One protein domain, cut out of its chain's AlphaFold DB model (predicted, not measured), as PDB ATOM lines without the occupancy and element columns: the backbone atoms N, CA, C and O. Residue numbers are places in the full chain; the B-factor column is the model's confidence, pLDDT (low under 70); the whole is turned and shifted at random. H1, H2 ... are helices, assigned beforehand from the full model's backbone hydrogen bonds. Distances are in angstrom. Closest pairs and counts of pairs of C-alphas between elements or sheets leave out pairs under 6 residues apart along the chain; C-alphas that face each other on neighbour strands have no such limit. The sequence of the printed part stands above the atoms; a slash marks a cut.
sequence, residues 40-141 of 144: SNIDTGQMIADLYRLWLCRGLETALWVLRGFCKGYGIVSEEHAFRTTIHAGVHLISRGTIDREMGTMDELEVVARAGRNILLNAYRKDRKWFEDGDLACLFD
ATOM      1  N   SER A  40      19.485  14.951 -10.642       91.69
ATOM      2  CA  SER A  40      19.626  15.572  -9.312       91.69
ATOM      3  C   SER A  40      20.869  16.460  -9.160       91.69
ATOM      4  O   SER A  40      20.922  17.333  -8.292       91.69
ATOM      5  N   ASN A  41      21.871  16.291 -10.031       94.31
ATOM      6  CA  ASN A  41      23.048  17.158 -10.086       94.31
ATOM      7  C   ASN A  41      22.707  18.620 -10.423       94.31
ATOM      8  O   ASN A  41      23.471  19.508 -10.052       94.31
ATOM      9  N   ILE A  42      21.587  18.871 -11.114       93.06
ATOM     10  CA  ILE A  42      21.123  20.227 -11.434       93.06
ATOM     11  C   ILE A  42      20.674  20.925 -10.149       93.06
ATOM     12  O   ILE A  42      21.224  21.971  -9.812       93.06
ATOM     13  N   ASP A  43      19.749  20.313  -9.405       90.69
ATOM     14  CA  ASP A  43      19.176  20.906  -8.191       90.69
ATOM     15  C   ASP A  43      20.240  21.098  -7.103       90.69
ATOM     16  O   ASP A  43      20.347  22.163  -6.492       90.69
ATOM     17  N   THR A  44      21.090  20.086  -6.901       91.94
ATOM     18  CA  THR A  44      22.209  20.182  -5.951       91.94
ATOM     19  C   THR A  44      23.214  21.245  -6.373       91.94
ATOM     20  O   THR A  44      23.614  22.065  -5.548       91.94
ATOM     21  N   GLY A  45      23.600  21.269  -7.652       94.44
ATOM     22  CA  GLY A  45      24.546  22.243  -8.186       94.44
ATOM     23  C   GLY A  45      24.045  23.678  -8.031       94.44
ATOM     24  O   GLY A  45      24.810  24.545  -7.614       94.44
ATOM     25  N   GLN A  46      22.758  23.917  -8.291       92.75
ATOM     26  CA  GLN A  46      22.120  25.215  -8.084       92.75
ATOM     27  C   GLN A  46      22.140  25.633  -6.608       92.75
ATOM     28  O   GLN A  46      22.599  26.732  -6.299       92.75
ATOM     29  N   MET A  47      21.725  24.752  -5.693       91.81
ATOM     30  CA  MET A  47      21.730  25.031  -4.252       91.81
ATOM     31  C   MET A  47      23.135  25.385  -3.736       91.81
ATOM     32  O   MET A  47      23.323  26.368  -3.017       91.81
ATOM     33  N   ILE A  48      24.145  24.616  -4.149       94.56
ATOM     34  CA  ILE A  48      25.553  24.863  -3.814       94.56
ATOM     35  C   ILE A  48      26.019  26.206  -4.377       94.56
ATOM     36  O   ILE A  48      26.665  26.977  -3.670       94.56
ATOM     37  N   ALA A  49      25.688  26.502  -5.634       94.88
ATOM     38  CA  ALA A  49      26.082  27.745  -6.278       94.88
ATOM     39  C   ALA A  49      25.445  28.973  -5.620       94.88
ATOM     40  O   ALA A  49      26.140  29.964  -5.423       94.88
ATOM     41  N   ASP A  50      24.169  28.919  -5.235       91.19
ATOM     42  CA  ASP A  50      23.507  30.046  -4.573       91.19
ATOM     43  C   ASP A  50      24.104  30.322  -3.184       91.19
ATOM     44  O   ASP A  50      24.409  31.475  -2.867       91.19
ATOM     45  N   LEU A  51      24.389  29.281  -2.393       92.69
ATOM     46  CA  LEU A  51      25.085  29.422  -1.107       92.69
ATOM     47  C   LEU A  51      26.519  29.938  -1.283       92.69
ATOM     48  O   LEU A  51      26.952  30.851  -0.579       92.69
ATOM     49  N   TYR A  52      27.260  29.399  -2.249       95.12
ATOM     50  CA  TYR A  52      28.630  29.829  -2.506       95.12
ATOM     51  C   TYR A  52      28.691  31.267  -3.036       95.12
ATOM     52  O   TYR A  52      29.594  32.028  -2.701       95.12
ATOM     53  N   ARG A  53      27.689  31.695  -3.806       91.81
ATOM     54  CA  ARG A  53      27.567  33.077  -4.275       91.81
ATOM     55  C   ARG A  53      27.325  34.061  -3.130       91.81
ATOM     56  O   ARG A  53      27.886  35.152  -3.162       91.81
ATOM     57  N   LEU A  54      26.552  33.684  -2.105       89.69
ATOM     58  CA  LEU A  54      26.407  34.496  -0.887       89.69
ATOM     59  C   LEU A  54      27.751  34.685  -0.178       89.69
ATOM     60  O   LEU A  54      28.056  35.786   0.278       89.69
ATOM     61  N   TRP A  55      28.575  33.639  -0.124       92.81
ATOM     62  CA  TRP A  55      29.943  33.756   0.373       92.81
ATOM     63  C   TRP A  55      30.776  34.720  -0.485       92.81
ATOM     64  O   TRP A  55      31.307  35.692   0.045       92.81
ATOM     65  N   LEU A  56      30.820  34.524  -1.806       92.25
ATOM     66  CA  LEU A  56      31.638  35.344  -2.710       92.25
ATOM     67  C   LEU A  56      31.246  36.832  -2.723       92.25
ATOM     68  O   LEU A  56      32.127  37.685  -2.748       92.25
ATOM     69  N   CYS A  57      29.947  37.155  -2.712       88.56
ATOM     70  CA  CYS A  57      29.470  38.542  -2.824       88.56
ATOM     71  C   CYS A  57      29.284  39.261  -1.483       88.56
ATOM     72  O   CYS A  57      29.183  40.485  -1.456       88.56
ATOM     73  N   ARG A  58      29.108  38.527  -0.378       86.50
ATOM     74  CA  ARG A  58      28.744  39.117   0.925       86.50
ATOM     75  C   ARG A  58      29.668  38.699   2.064       86.50
ATOM     76  O   ARG A  58      29.481  39.182   3.176       86.50
ATOM     77  N   GLY A  59      30.626  37.804   1.821       89.56
ATOM     78  CA  GLY A  59      31.532  37.297   2.853       89.56
ATOM     79  C   GLY A  59      30.805  36.567   3.984       89.56
ATOM     80  O   GLY A  59      31.296  36.524   5.108       89.56
ATOM     81  N   LEU A  60      29.608  36.028   3.725       89.69
ATOM     82  CA  LEU A  60      28.807  35.358   4.749       89.69
ATOM     83  C   LEU A  60      29.369  33.961   5.025       89.69
ATOM     84  O   LEU A  60      28.991  32.999   4.360       89.69
ATOM     85  N   GLU A  61      30.237  33.834   6.029       93.12
ATOM     86  CA  GLU A  61      30.820  32.543   6.437       93.12
ATOM     87  C   GLU A  61      29.749  31.488   6.752       93.12
ATOM     88  O   GLU A  61      29.906  30.312   6.415       93.12
ATOM     89  N   THR A  62      28.613  31.912   7.314       89.38
ATOM     90  CA  THR A  62      27.455  31.045   7.570       89.38
ATOM     91  C   THR A  62      26.969  30.341   6.300       89.38
ATOM     92  O   THR A  62      26.532  29.196   6.376       89.38
ATOM     93  N   ALA A  63      27.088  30.965   5.122       91.44
ATOM     94  CA  ALA A  63      26.704  30.338   3.860       91.44
ATOM     95  C   ALA A  63      27.594  29.128   3.531       91.44
ATOM     96  O   ALA A  63      27.082  28.096   3.099       91.44
ATOM     97  N   LEU A  64      28.900  29.197   3.823       93.31
ATOM     98  CA  LEU A  64      29.800  28.047   3.688       93.31
ATOM     99  C   LEU A  64      29.472  26.937   4.691       93.31
ATOM    100  O   LEU A  64      29.599  25.756   4.373       93.31
ATOM    101  N   TRP A  65      29.045  27.292   5.904       92.00
ATOM    102  CA  TRP A  65      28.680  26.308   6.926       92.00
ATOM    103  C   TRP A  65      27.417  25.549   6.520       92.00
ATOM    104  O   TRP A  65      27.388  24.319   6.593       92.00
ATOM    105  N   VAL A  66      26.409  26.272   6.022       90.19
ATOM    106  CA  VAL A  66      25.180  25.681   5.479       90.19
ATOM    107  C   VAL A  66      25.484  24.835   4.244       90.19
ATOM    108  O   VAL A  66      24.978  23.724   4.153       90.19
ATOM    109  N   LEU A  67      26.355  25.293   3.337       92.56
ATOM    110  CA  LEU A  67      26.788  24.524   2.163       92.56
ATOM    111  C   LEU A  67      27.426  23.194   2.572       92.56
ATOM    112  O   LEU A  67      27.035  22.147   2.056       92.56
ATOM    113  N   ARG A  68      28.357  23.209   3.535       92.00
ATOM    114  CA  ARG A  68      28.986  21.987   4.060       92.00
ATOM    115  C   ARG A  68      27.963  21.046   4.692       92.00
ATOM    116  O   ARG A  68      27.967  19.852   4.400       92.00
ATOM    117  N   GLY A  69      27.066  21.583   5.521       89.19
ATOM    118  CA  GLY A  69      25.972  20.819   6.122       89.19
ATOM    119  C   GLY A  69      25.043  20.202   5.072       89.19
ATOM    120  O   GLY A  69      24.705  19.026   5.174       89.19
ATOM    121  N   PHE A  70      24.699  20.961   4.031       89.38
ATOM    122  CA  PHE A  70      23.889  20.501   2.907       89.38
ATOM    123  C   PHE A  70      24.571  19.361   2.148       89.38
ATOM    124  O   PHE A  70      23.947  18.327   1.937       89.38
ATOM    125  N   CYS A  71      25.854  19.497   1.796       90.69
ATOM    126  CA  CYS A  71      26.595  18.446   1.088       90.69
ATOM    127  C   CYS A  71      26.655  17.150   1.909       90.69
ATOM    128  O   CYS A  71      26.410  16.067   1.375       90.69
ATOM    129  N   LYS A  72      26.904  17.275   3.221       88.44
ATOM    130  CA  LYS A  72      26.917  16.144   4.154       88.44
ATOM    131  C   LYS A  72      25.544  15.477   4.284       88.44
ATOM    132  O   LYS A  72      25.472  14.255   4.322       88.44
ATOM    133  N   GLY A  73      24.471  16.263   4.371       87.38
ATOM    134  CA  GLY A  73      23.109  15.758   4.565       87.38
ATOM    135  C   GLY A  73      22.451  15.205   3.298       87.38
ATOM    136  O   GLY A  73      21.721  14.225   3.379       87.38
ATOM    137  N   TYR A  74      22.710  15.806   2.131       86.19
ATOM    138  CA  TYR A  74      22.130  15.364   0.857       86.19
ATOM    139  C   TYR A  74      22.717  14.024   0.394       86.19
ATOM    140  O   TYR A  74      22.015  13.218  -0.212       86.19
ATOM    141  N   GLY A  75      23.996  13.779   0.698       77.75
ATOM    142  CA  GLY A  75      24.681  12.532   0.366       77.75
ATOM    143  C   GLY A  75      25.122  12.488  -1.094       77.75
ATOM    144  O   GLY A  75      24.452  11.918  -1.953       77.75
ATOM    145  N   ILE A  76      26.284  13.070  -1.393       80.12
ATOM    146  CA  ILE A  76      26.907  12.958  -2.718       80.12
ATOM    147  C   ILE A  76      27.479  11.546  -2.881       80.12
ATOM    148  O   ILE A  76      28.521  11.198  -2.342       80.12
ATOM    149  N   VAL A  77      26.756  10.717  -3.633       78.69
ATOM    150  CA  VAL A  77      26.913   9.251  -3.638       78.69
ATOM    151  C   VAL A  77      28.141   8.708  -4.377       78.69
ATOM    152  O   VAL A  77      28.419   7.513  -4.301       78.69
ATOM    153  N   SER A  78      28.864   9.538  -5.134       90.94
ATOM    154  CA  SER A  78      30.103   9.137  -5.809       90.94
ATOM    155  C   SER A  78      30.937  10.341  -6.235       90.94
ATOM    156  O   SER A  78      30.425  11.449  -6.390       90.94
ATOM    157  N   GLU A  79      32.220  10.115  -6.517       93.38
ATOM    158  CA  GLU A  79      33.091  11.156  -7.069       93.38
ATOM    159  C   GLU A  79      32.615  11.642  -8.451       93.38
ATOM    160  O   GLU A  79      32.676  12.834  -8.751       93.38
ATOM    161  N   GLU A  80      32.066  10.754  -9.288       94.88
ATOM    162  CA  GLU A  80      31.453  11.183 -10.550       94.88
ATOM    163  C   GLU A  80      30.258  12.112 -10.298       94.88
ATOM    164  O   GLU A  80      30.106  13.124 -10.988       94.88
ATOM    165  N   HIS A  81      29.429  11.794  -9.300       94.06
ATOM    166  CA  HIS A  81      28.314  12.645  -8.904       94.06
ATOM    167  C   HIS A  81      28.813  14.009  -8.408       94.06
ATOM    168  O   HIS A  81      28.295  15.032  -8.849       94.06
ATOM    169  N   ALA A  82      29.864  14.034  -7.583       95.44
ATOM    170  CA  ALA A  82      30.495  15.262  -7.100       95.44
ATOM    171  C   ALA A  82      30.962  16.156  -8.256       95.44
ATOM    172  O   ALA A  82      30.606  17.336  -8.318       95.44
ATOM    173  N   PHE A  83      31.685  15.597  -9.233       97.62
ATOM    174  CA  PHE A  83      32.128  16.360 -10.401       97.62
ATOM    175  C   PHE A  83      30.958  16.882 -11.238       97.62
ATOM    176  O   PHE A  83      30.972  18.047 -11.634       97.62
ATOM    177  N   ARG A  84      29.920  16.071 -11.484       97.06
ATOM    178  CA  ARG A  84      28.728  16.519 -12.227       97.06
ATOM    179  C   ARG A  84      27.993  17.646 -11.504       97.06
ATOM    180  O   ARG A  84      27.676  18.653 -12.129       97.06
ATOM    181  N   THR A  85      27.773  17.518 -10.198       97.00
ATOM    182  CA  THR A  85      27.176  18.576  -9.366       97.00
ATOM    183  C   THR A  85      28.010  19.855  -9.418       97.00
ATOM    184  O   THR A  85      27.471  20.944  -9.601       97.00
ATOM    185  N   THR A  86      29.333  19.728  -9.360       97.19
ATOM    186  CA  THR A  86      30.259  20.863  -9.428       97.19
ATOM    187  C   THR A  86      30.231  21.559 -10.794       97.19
ATOM    188  O   THR A  86      30.280  22.787 -10.863       97.19
ATOM    189  N   ILE A  87      30.087  20.805 -11.892       98.19
ATOM    190  CA  ILE A  87      29.863  21.366 -13.234       98.19
ATOM    191  C   ILE A  87      28.586  22.212 -13.243       98.19
ATOM    192  O   ILE A  87      28.625  23.360 -13.687       98.19
ATOM    193  N   HIS A  88      27.473  21.684 -12.726       97.31
ATOM    194  CA  HIS A  88      26.212  22.428 -12.655       97.31
ATOM    195  C   HIS A  88      26.321  23.674 -11.770       97.31
ATOM    196  O   HIS A  88      25.842  24.734 -12.172       97.31
ATOM    197  N   ALA A  89      27.027  23.590 -10.638       97.12
ATOM    198  CA  ALA A  89      27.295  24.747  -9.792       97.12
ATOM    199  C   ALA A  89      28.093  25.829 -10.544       97.12
ATOM    200  O   ALA A  89      27.711  26.998 -10.552       97.12
ATOM    201  N   GLY A  90      29.165  25.442 -11.244       98.00
ATOM    202  CA  GLY A  90      29.966  26.360 -12.056       98.00
ATOM    203  C   GLY A  90      29.163  27.030 -13.175       98.00
ATOM    204  O   GLY A  90      29.273  28.241 -13.369       98.00
ATOM    205  N   VAL A  91      28.312  26.268 -13.876       97.06
ATOM    206  CA  VAL A  91      27.393  26.810 -14.892       97.06
ATOM    207  C   VAL A  91      26.425  27.818 -14.274       97.06
ATOM    208  O   VAL A  91      26.287  28.908 -14.823       97.06
ATOM    209  N   HIS A  92      25.800  27.494 -13.138       95.00
ATOM    210  CA  HIS A  92      24.839  28.376 -12.462       95.00
ATOM    211  C   HIS A  92      25.472  29.689 -11.993       95.00
ATOM    212  O   HIS A  92      24.889  30.757 -12.178       95.00
ATOM    213  N   LEU A  93      26.695  29.637 -11.453       95.88
ATOM    214  CA  LEU A  93      27.449  30.837 -11.075       95.88
ATOM    215  C   LEU A  93      27.689  31.763 -12.272       95.88
ATOM    216  O   LEU A  93      27.548  32.975 -12.137       95.88
ATOM    217  N   ILE A  94      28.009  31.211 -13.447       95.38
ATOM    218  CA  ILE A  94      28.211  32.004 -14.666       95.38
ATOM    219  C   ILE A  94      26.878  32.543 -15.191       95.38
ATOM    220  O   ILE A  94      26.796  33.725 -15.516       95.38
ATOM    221  N   SER A  95      25.853  31.697 -15.306       90.00
ATOM    222  CA  SER A  95      24.591  32.052 -15.961       90.00
ATOM    223  C   SER A  95      23.708  32.915 -15.069       90.00
ATOM    224  O   SER A  95      23.422  34.054 -15.411       90.00
ATOM    225  N   ARG A  96      23.283  32.408 -13.910       82.62
ATOM    226  CA  ARG A  96      22.365  33.109 -13.007       82.62
ATOM    227  C   ARG A  96      23.108  34.037 -12.058       82.62
ATOM    228  O   ARG A  96      22.622  35.133 -11.780       82.62
ATOM    229  N   GLY A  97      24.284  33.611 -11.600       79.00
ATOM    230  CA  GLY A  97      25.060  34.320 -10.588       79.00
ATOM    231  C   GLY A  97      25.598  35.684 -11.026       79.00
ATOM    232  O   GLY A  97      25.886  36.502 -10.160       79.00
ATOM    233  N   THR A  98      25.682  35.953 -12.334       83.62
ATOM    234  CA  THR A  98      26.187  37.225 -12.894       83.62
ATOM    235  C   THR A  98      25.091  38.173 -13.392       83.62
ATOM    236  O   THR A  98      25.368  39.339 -13.668       83.62
ATOM    237  N   ILE A  99      23.847  37.696 -13.517       82.56
ATOM    238  CA  ILE A  99      22.724  38.488 -14.050       82.56
ATOM    239  C   ILE A  99      22.078  39.342 -12.955       82.56
ATOM    240  O   ILE A  99      21.546  40.419 -13.229       82.56
ATOM    241  N   ASP A 100      22.119  38.871 -11.713       78.81
ATOM    242  CA  ASP A 100      21.463  39.536 -10.598       78.81
ATOM    243  C   ASP A 100      22.293  40.713 -10.069       78.81
ATOM    244  O   ASP A 100      23.175  40.566  -9.225       78.81
ATOM    245  N   ARG A 101      22.010  41.908 -10.591       74.94
ATOM    246  CA  ARG A 101      22.732  43.139 -10.241       74.94
ATOM    247  C   ARG A 101      22.441  43.666  -8.840       74.94
ATOM    248  O   ARG A 101      23.185  44.514  -8.360       74.94
ATOM    249  N   GLU A 102      21.404  43.179  -8.165       79.81
ATOM    250  CA  GLU A 102      21.122  43.569  -6.775       79.81
ATOM    251  C   GLU A 102      22.060  42.852  -5.787       79.81
ATOM    252  O   GLU A 102      22.238  43.256  -4.636       79.81
ATOM    253  N   MET A 103      22.725  41.798  -6.260       76.50
ATOM    254  CA  MET A 103      23.555  40.909  -5.453       76.50
ATOM    255  C   MET A 103      24.994  41.351  -5.307       76.50
ATOM    256  O   MET A 103      25.703  40.820  -4.455       76.50
ATOM    257  N   GLY A 104      25.434  42.307  -6.112       80.50
ATOM    258  CA  GLY A 104      26.784  42.817  -6.032       80.50
ATOM    259  C   GLY A 104      27.094  43.860  -7.089       80.50
ATOM    260  O   GLY A 104      26.375  44.035  -8.072       80.50
ATOM    261  N   THR A 105      28.193  44.560  -6.862       88.44
ATOM    262  CA  THR A 105      28.836  45.433  -7.841       88.44
ATOM    263  C   THR A 105      29.331  44.627  -9.045       88.44
ATOM    264  O   THR A 105      29.464  43.406  -8.985       88.44
ATOM    265  N   MET A 106      29.646  45.297 -10.157       88.56
ATOM    266  CA  MET A 106      30.204  44.613 -11.333       88.56
ATOM    267  C   MET A 106      31.502  43.854 -11.012       88.56
ATOM    268  O   MET A 106      31.700  42.770 -11.552       88.56
ATOM    269  N   ASP A 107      32.327  44.375 -10.100       89.31
ATOM    270  CA  ASP A 107      33.566  43.726  -9.666       89.31
ATOM    271  C   ASP A 107      33.275  42.445  -8.863       89.31
ATOM    272  O   ASP A 107      33.883  41.402  -9.103       89.31
ATOM    273  N   GLU A 108      32.288  42.477  -7.961       88.12
ATOM    274  CA  GLU A 108      31.832  41.290  -7.219       88.12
ATOM    275  C   GLU A 108      31.238  40.235  -8.165       88.12
ATOM    276  O   GLU A 108      31.535  39.044  -8.054       88.12
ATOM    277  N   LEU A 109      30.450  40.658  -9.157       90.19
ATOM    278  CA  LEU A 109      29.895  39.752 -10.165       90.19
ATOM    279  C   LEU A 109      30.982  39.171 -11.083       90.19
ATOM    280  O   LEU A 109      30.877  38.018 -11.507       90.19
ATOM    281  N   GLU A 110      32.055  39.912 -11.360       93.12
ATOM    282  CA  GLU A 110      33.220  39.383 -12.071       93.12
ATOM    283  C   GLU A 110      33.939  38.304 -11.244       93.12
ATOM    284  O   GLU A 110      34.344  37.273 -11.796       93.12
ATOM    285  N   VAL A 111      34.062  38.489  -9.924       94.19
ATOM    286  CA  VAL A 111      34.588  37.459  -9.010       94.19
ATOM    287  C   VAL A 111      33.733  36.191  -9.084       94.19
ATOM    288  O   VAL A 111      34.285  35.099  -9.246       94.19
ATOM    289  N   VAL A 112      32.403  36.322  -9.066       95.44
ATOM    290  CA  VAL A 112      31.470  35.192  -9.233       95.44
ATOM    291  C   VAL A 112      31.664  34.495 -10.581       95.44
ATOM    292  O   VAL A 112      31.802  33.270 -10.625       95.44
ATOM    293  N   ALA A 113      31.750  35.252 -11.678       96.00
ATOM    294  CA  ALA A 113      31.965  34.702 -13.016       96.00
ATOM    295  C   ALA A 113      33.287  33.921 -13.106       96.00
ATOM    296  O   ALA A 113      33.355  32.824 -13.671       96.00
ATOM    297  N   ARG A 114      34.355  34.478 -12.527       97.62
ATOM    298  CA  ARG A 114      35.690  33.874 -12.496       97.62
ATOM    299  C   ARG A 114      35.707  32.599 -11.662       97.62
ATOM    300  O   ARG A 114      36.290  31.607 -12.108       97.62
ATOM    301  N   ALA A 115      35.058  32.610 -10.499       97.50
ATOM    302  CA  ALA A 115      34.894  31.432  -9.659       97.50
ATOM    303  C   ALA A 115      34.125  30.336 -10.408       97.50
ATOM    304  O   ALA A 115      34.640  29.227 -10.546       97.50
ATOM    305  N   GLY A 116      32.966  30.666 -10.991       98.06
ATOM    306  CA  GLY A 116      32.157  29.735 -11.778       98.06
ATOM    307  C   GLY A 116      32.929  29.102 -12.935       98.06
ATOM    308  O   GLY A 116      32.921  27.881 -13.090       98.06
ATOM    309  N   ARG A 117      33.691  29.903 -13.693       98.25
ATOM    310  CA  ARG A 117      34.561  29.407 -14.773       98.25
ATOM    311  C   ARG A 117      35.628  28.442 -14.262       98.25
ATOM    312  O   ARG A 117      35.839  27.396 -14.871       98.25
ATOM    313  N   ASN A 118      36.331  28.798 -13.189       98.31
ATOM    314  CA  ASN A 118      37.407  27.964 -12.656       98.31
ATOM    315  C   ASN A 118      36.854  26.631 -12.126       98.31
ATOM    316  O   ASN A 118      37.380  25.576 -12.472       98.31
ATOM    317  N   ILE A 119      35.748  26.676 -11.379       98.38
ATOM    318  CA  ILE A 119      35.025  25.499 -10.881       98.38
ATOM    319  C   ILE A 119      34.615  24.591 -12.045       98.38
ATOM    320  O   ILE A 119      34.954  23.409 -12.057       98.38
ATOM    321  N   LEU A 120      33.948  25.154 -13.058       98.44
ATOM    322  CA  LEU A 120      33.482  24.421 -14.232       98.44
ATOM    323  C   LEU A 120      34.630  23.714 -14.962       98.44
ATOM    324  O   LEU A 120      34.535  22.527 -15.268       98.44
ATOM    325  N   LEU A 121      35.721  24.433 -15.244       98.50
ATOM    326  CA  LEU A 121      36.844  23.889 -16.007       98.50
ATOM    327  C   LEU A 121      37.595  22.795 -15.243       98.50
ATOM    328  O   LEU A 121      37.974  21.793 -15.851       98.50
ATOM    329  N   ASN A 122      37.805  22.962 -13.937       98.38
ATOM    330  CA  ASN A 122      38.491  21.954 -13.127       98.38
ATOM    331  C   ASN A 122      37.612  20.723 -12.891       98.38
ATOM    332  O   ASN A 122      38.102  19.601 -12.999       98.38
ATOM    333  N   ALA A 123      36.301  20.900 -12.698       97.88
ATOM    334  CA  ALA A 123      35.375  19.776 -12.605       97.88
ATOM    335  C   ALA A 123      35.260  19.006 -13.929       97.88
ATOM    336  O   ALA A 123      35.304  17.778 -13.932       97.88
ATOM    337  N   TYR A 124      35.196  19.709 -15.066       98.12
ATOM    338  CA  TYR A 124      35.193  19.084 -16.392       98.12
ATOM    339  C   TYR A 124      36.462  18.258 -16.653       98.12
ATOM    340  O   TYR A 124      36.392  17.171 -17.224       98.12
ATOM    341  N   ARG A 125      37.621  18.743 -16.189       98.38
ATOM    342  CA  ARG A 125      38.904  18.021 -16.249       98.38
ATOM    343  C   ARG A 125      39.048  16.924 -15.195       98.38
ATOM    344  O   ARG A 125      40.027  16.187 -15.252       98.38
ATOM    345  N   LYS A 126      38.101  16.815 -14.260       97.62
ATOM    346  CA  LYS A 126      38.175  15.946 -13.079       97.62
ATOM    347  C   LYS A 126      39.438  16.188 -12.238       97.62
ATOM    348  O   LYS A 126      40.039  15.249 -11.724       97.62
ATOM    349  N   ASP A 127      39.859  17.447 -12.111       97.19
ATOM    350  CA  ASP A 127      41.018  17.827 -11.299       97.19
ATOM    351  C   ASP A 127      40.649  17.802  -9.812       97.19
ATOM    352  O   ASP A 127      40.308  18.826  -9.223       97.19
ATOM    353  N   ARG A 128      40.663  16.603  -9.217       95.00
ATOM    354  CA  ARG A 128      40.306  16.399  -7.808       95.00
ATOM    355  C   ARG A 128      41.180  17.231  -6.872       95.00
ATOM    356  O   ARG A 128      40.665  17.862  -5.954       95.00
ATOM    357  N   LYS A 129      42.482  17.275  -7.147       95.69
ATOM    358  CA  LYS A 129      43.468  17.970  -6.321       95.69
ATOM    359  C   LYS A 129      43.174  19.463  -6.208       95.69
ATOM    360  O   LYS A 129      43.356  20.044  -5.147       95.69
ATOM    361  N   TRP A 130      42.672  20.083  -7.276       95.94
ATOM    362  CA  TRP A 130      42.266  21.489  -7.234       95.94
ATOM    363  C   TRP A 130      41.159  21.772  -6.205       95.94
ATOM    364  O   TRP A 130      41.105  22.873  -5.659       95.94
ATOM    365  N   PHE A 131      40.282  20.799  -5.934       95.44
ATOM    366  CA  PHE A 131      39.188  20.955  -4.975       95.44
ATOM    367  C   PHE A 131      39.588  20.660  -3.529       95.44
ATOM    368  O   PHE A 131      38.934  21.183  -2.636       95.44
ATOM    369  N   GLU A 132      40.624  19.851  -3.289       91.75
ATOM    370  CA  GLU A 132      40.999  19.363  -1.948       91.75
ATOM    371  C   GLU A 132      41.303  20.490  -0.953       91.75
ATOM    372  O   GLU A 132      40.902  20.404   0.205       91.75
ATOM    373  N   ASP A 133      41.934  21.565  -1.422       86.56
ATOM    374  CA  ASP A 133      42.320  22.707  -0.585       86.56
ATOM    375  C   ASP A 133      41.310  23.875  -0.652       86.56
ATOM    376  O   ASP A 133      41.568  24.960  -0.129       86.56
ATOM    377  N   GLY A 134      40.178  23.691  -1.342       90.69
ATOM    378  CA  GLY A 134      39.214  24.755  -1.637       90.69
ATOM    379  C   GLY A 134      37.948  24.731  -0.778       90.69
ATOM    380  O   GLY A 134      37.593  23.728  -0.164       90.69
ATOM    381  N   ASP A 135      37.180  25.823  -0.830       94.19
ATOM    382  CA  ASP A 135      35.897  25.971  -0.114       94.19
ATOM    383  C   ASP A 135      34.856  24.888  -0.464       94.19
ATOM    384  O   ASP A 135      33.932  24.632   0.310       94.19
ATOM    385  N   LEU A 136      35.005  24.251  -1.631       95.25
ATOM    386  CA  LEU A 136      34.121  23.207  -2.153       95.25
ATOM    387  C   LEU A 136      34.667  21.782  -1.960       95.25
ATOM    388  O   LEU A 136      34.086  20.840  -2.502       95.25
ATOM    389  N   ALA A 137      35.741  21.599  -1.183       94.25
ATOM    390  CA  ALA A 137      36.312  20.283  -0.881       94.25
ATOM    391  C   ALA A 137      35.258  19.294  -0.350       94.25
ATOM    392  O   ALA A 137      35.251  18.125  -0.736       94.25
ATOM    393  N   CYS A 138      34.302  19.793   0.446       92.12
ATOM    394  CA  CYS A 138      33.244  18.991   1.061       92.12
ATOM    395  C   CYS A 138      32.317  18.281   0.065       92.12
ATOM    396  O   CYS A 138      31.623  17.342   0.443       92.12
ATOM    397  N   LEU A 139      32.280  18.705  -1.206       92.31
ATOM    398  CA  LEU A 139      31.522  18.006  -2.255       92.31
ATOM    399  C   LEU A 139      32.042  16.601  -2.517       92.31
ATOM    400  O   LEU A 139      31.361  15.784  -3.129       92.31
ATOM    401  N   PHE A 140      33.269  16.352  -2.090       92.06
ATOM    402  CA  PHE A 140      33.977  15.140  -2.379       92.06
ATOM    403  C   PHE A 140      34.384  14.362  -1.123       92.06
ATOM    404  O   PHE A 140      35.218  13.448  -1.204       92.06
ATOM    405  N   ASP A 141      33.819  14.731   0.025       87.69
ATOM    406  CA  ASP A 141      33.940  13.948   1.244       87.69
ATOM    407  C   ASP A 141      33.182  12.620   1.077       87.69
ATOM    408  O   ASP A 141      32.138  12.578   0.417       87.69
TER     409      ASP A 141
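Overview. This is residues 40 to 141 of the 144 residues of an uncharacterized protein of Deltaproteobacteria bacterium (UniProt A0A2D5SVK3). Two helical hairpins, H1 with H2 and H3 with H4, pack together, with H1 crossing H3 near the core. After H4 the backbone folds back through two short helices, and H6 packs between H2 and H3. The 102 printed residues include six named helices, H1 to H6 in order, and no named strand; the class is all helix. The whole is compact and rounded, with a radius of gyration of the C-alphas of 12.4 A and spans of 36 by 27 by 25 A.

Arrangement. H1, residues 40 to 58, touches H3, residues 79 to 95, at a steep tilt of 54 degrees, the same way; their closest C-alphas, Gly 45 and Ala 89, are 4.1 A apart. With its residues 48 to 55 alone, H1 touches residues 61 to 67 of H2, residues 61 to 74, in a hairpin with a shallow tilt of 13 degrees, opposite ways; the closest C-alphas, Leu 51 and Ala 63, are 5.3 A apart. H3 and H4, residues 106 to 124, form another hairpin at a shallow tilt of 27 degrees, opposite ways, with the closest C-alphas, Gly 90 and Gly 116, 4.0 A apart. H6, residues 137 to 140, touches H3 at residues 79 to 86 alone; the closest C-alphas, Ala 82 and Leu 139, are 5.7 A apart. H6 also touches H2 at residues 68 to 72 alone; C-alphas Cys 71 and Leu 139 are closest at 6.0 A. H5, residues 128 to 132, is close to but not clearly touching H4, with closest C-alphas Asn 122 and Trp 130 at 7.0 A. Every O i to N i+4 pair is within hydrogen-bond range in H1 to H5; H6 is too short for one.

Along the chain. H1 begins at C-alpha 40 (19.626, 15.572, -9.312) and is 27.2 A long. H2 is 20.0 A, H3 24.2 A and H4 26.5 A. H6 ends at C-alpha 140 (33.977, 15.140, -2.379).

Size, cuts and confidence. The farthest C-alphas, Val 77 and Thr 105, are 36.5 A apart. The printed part has no cut and no long link, and no printed residue is under 70 in pLDDT.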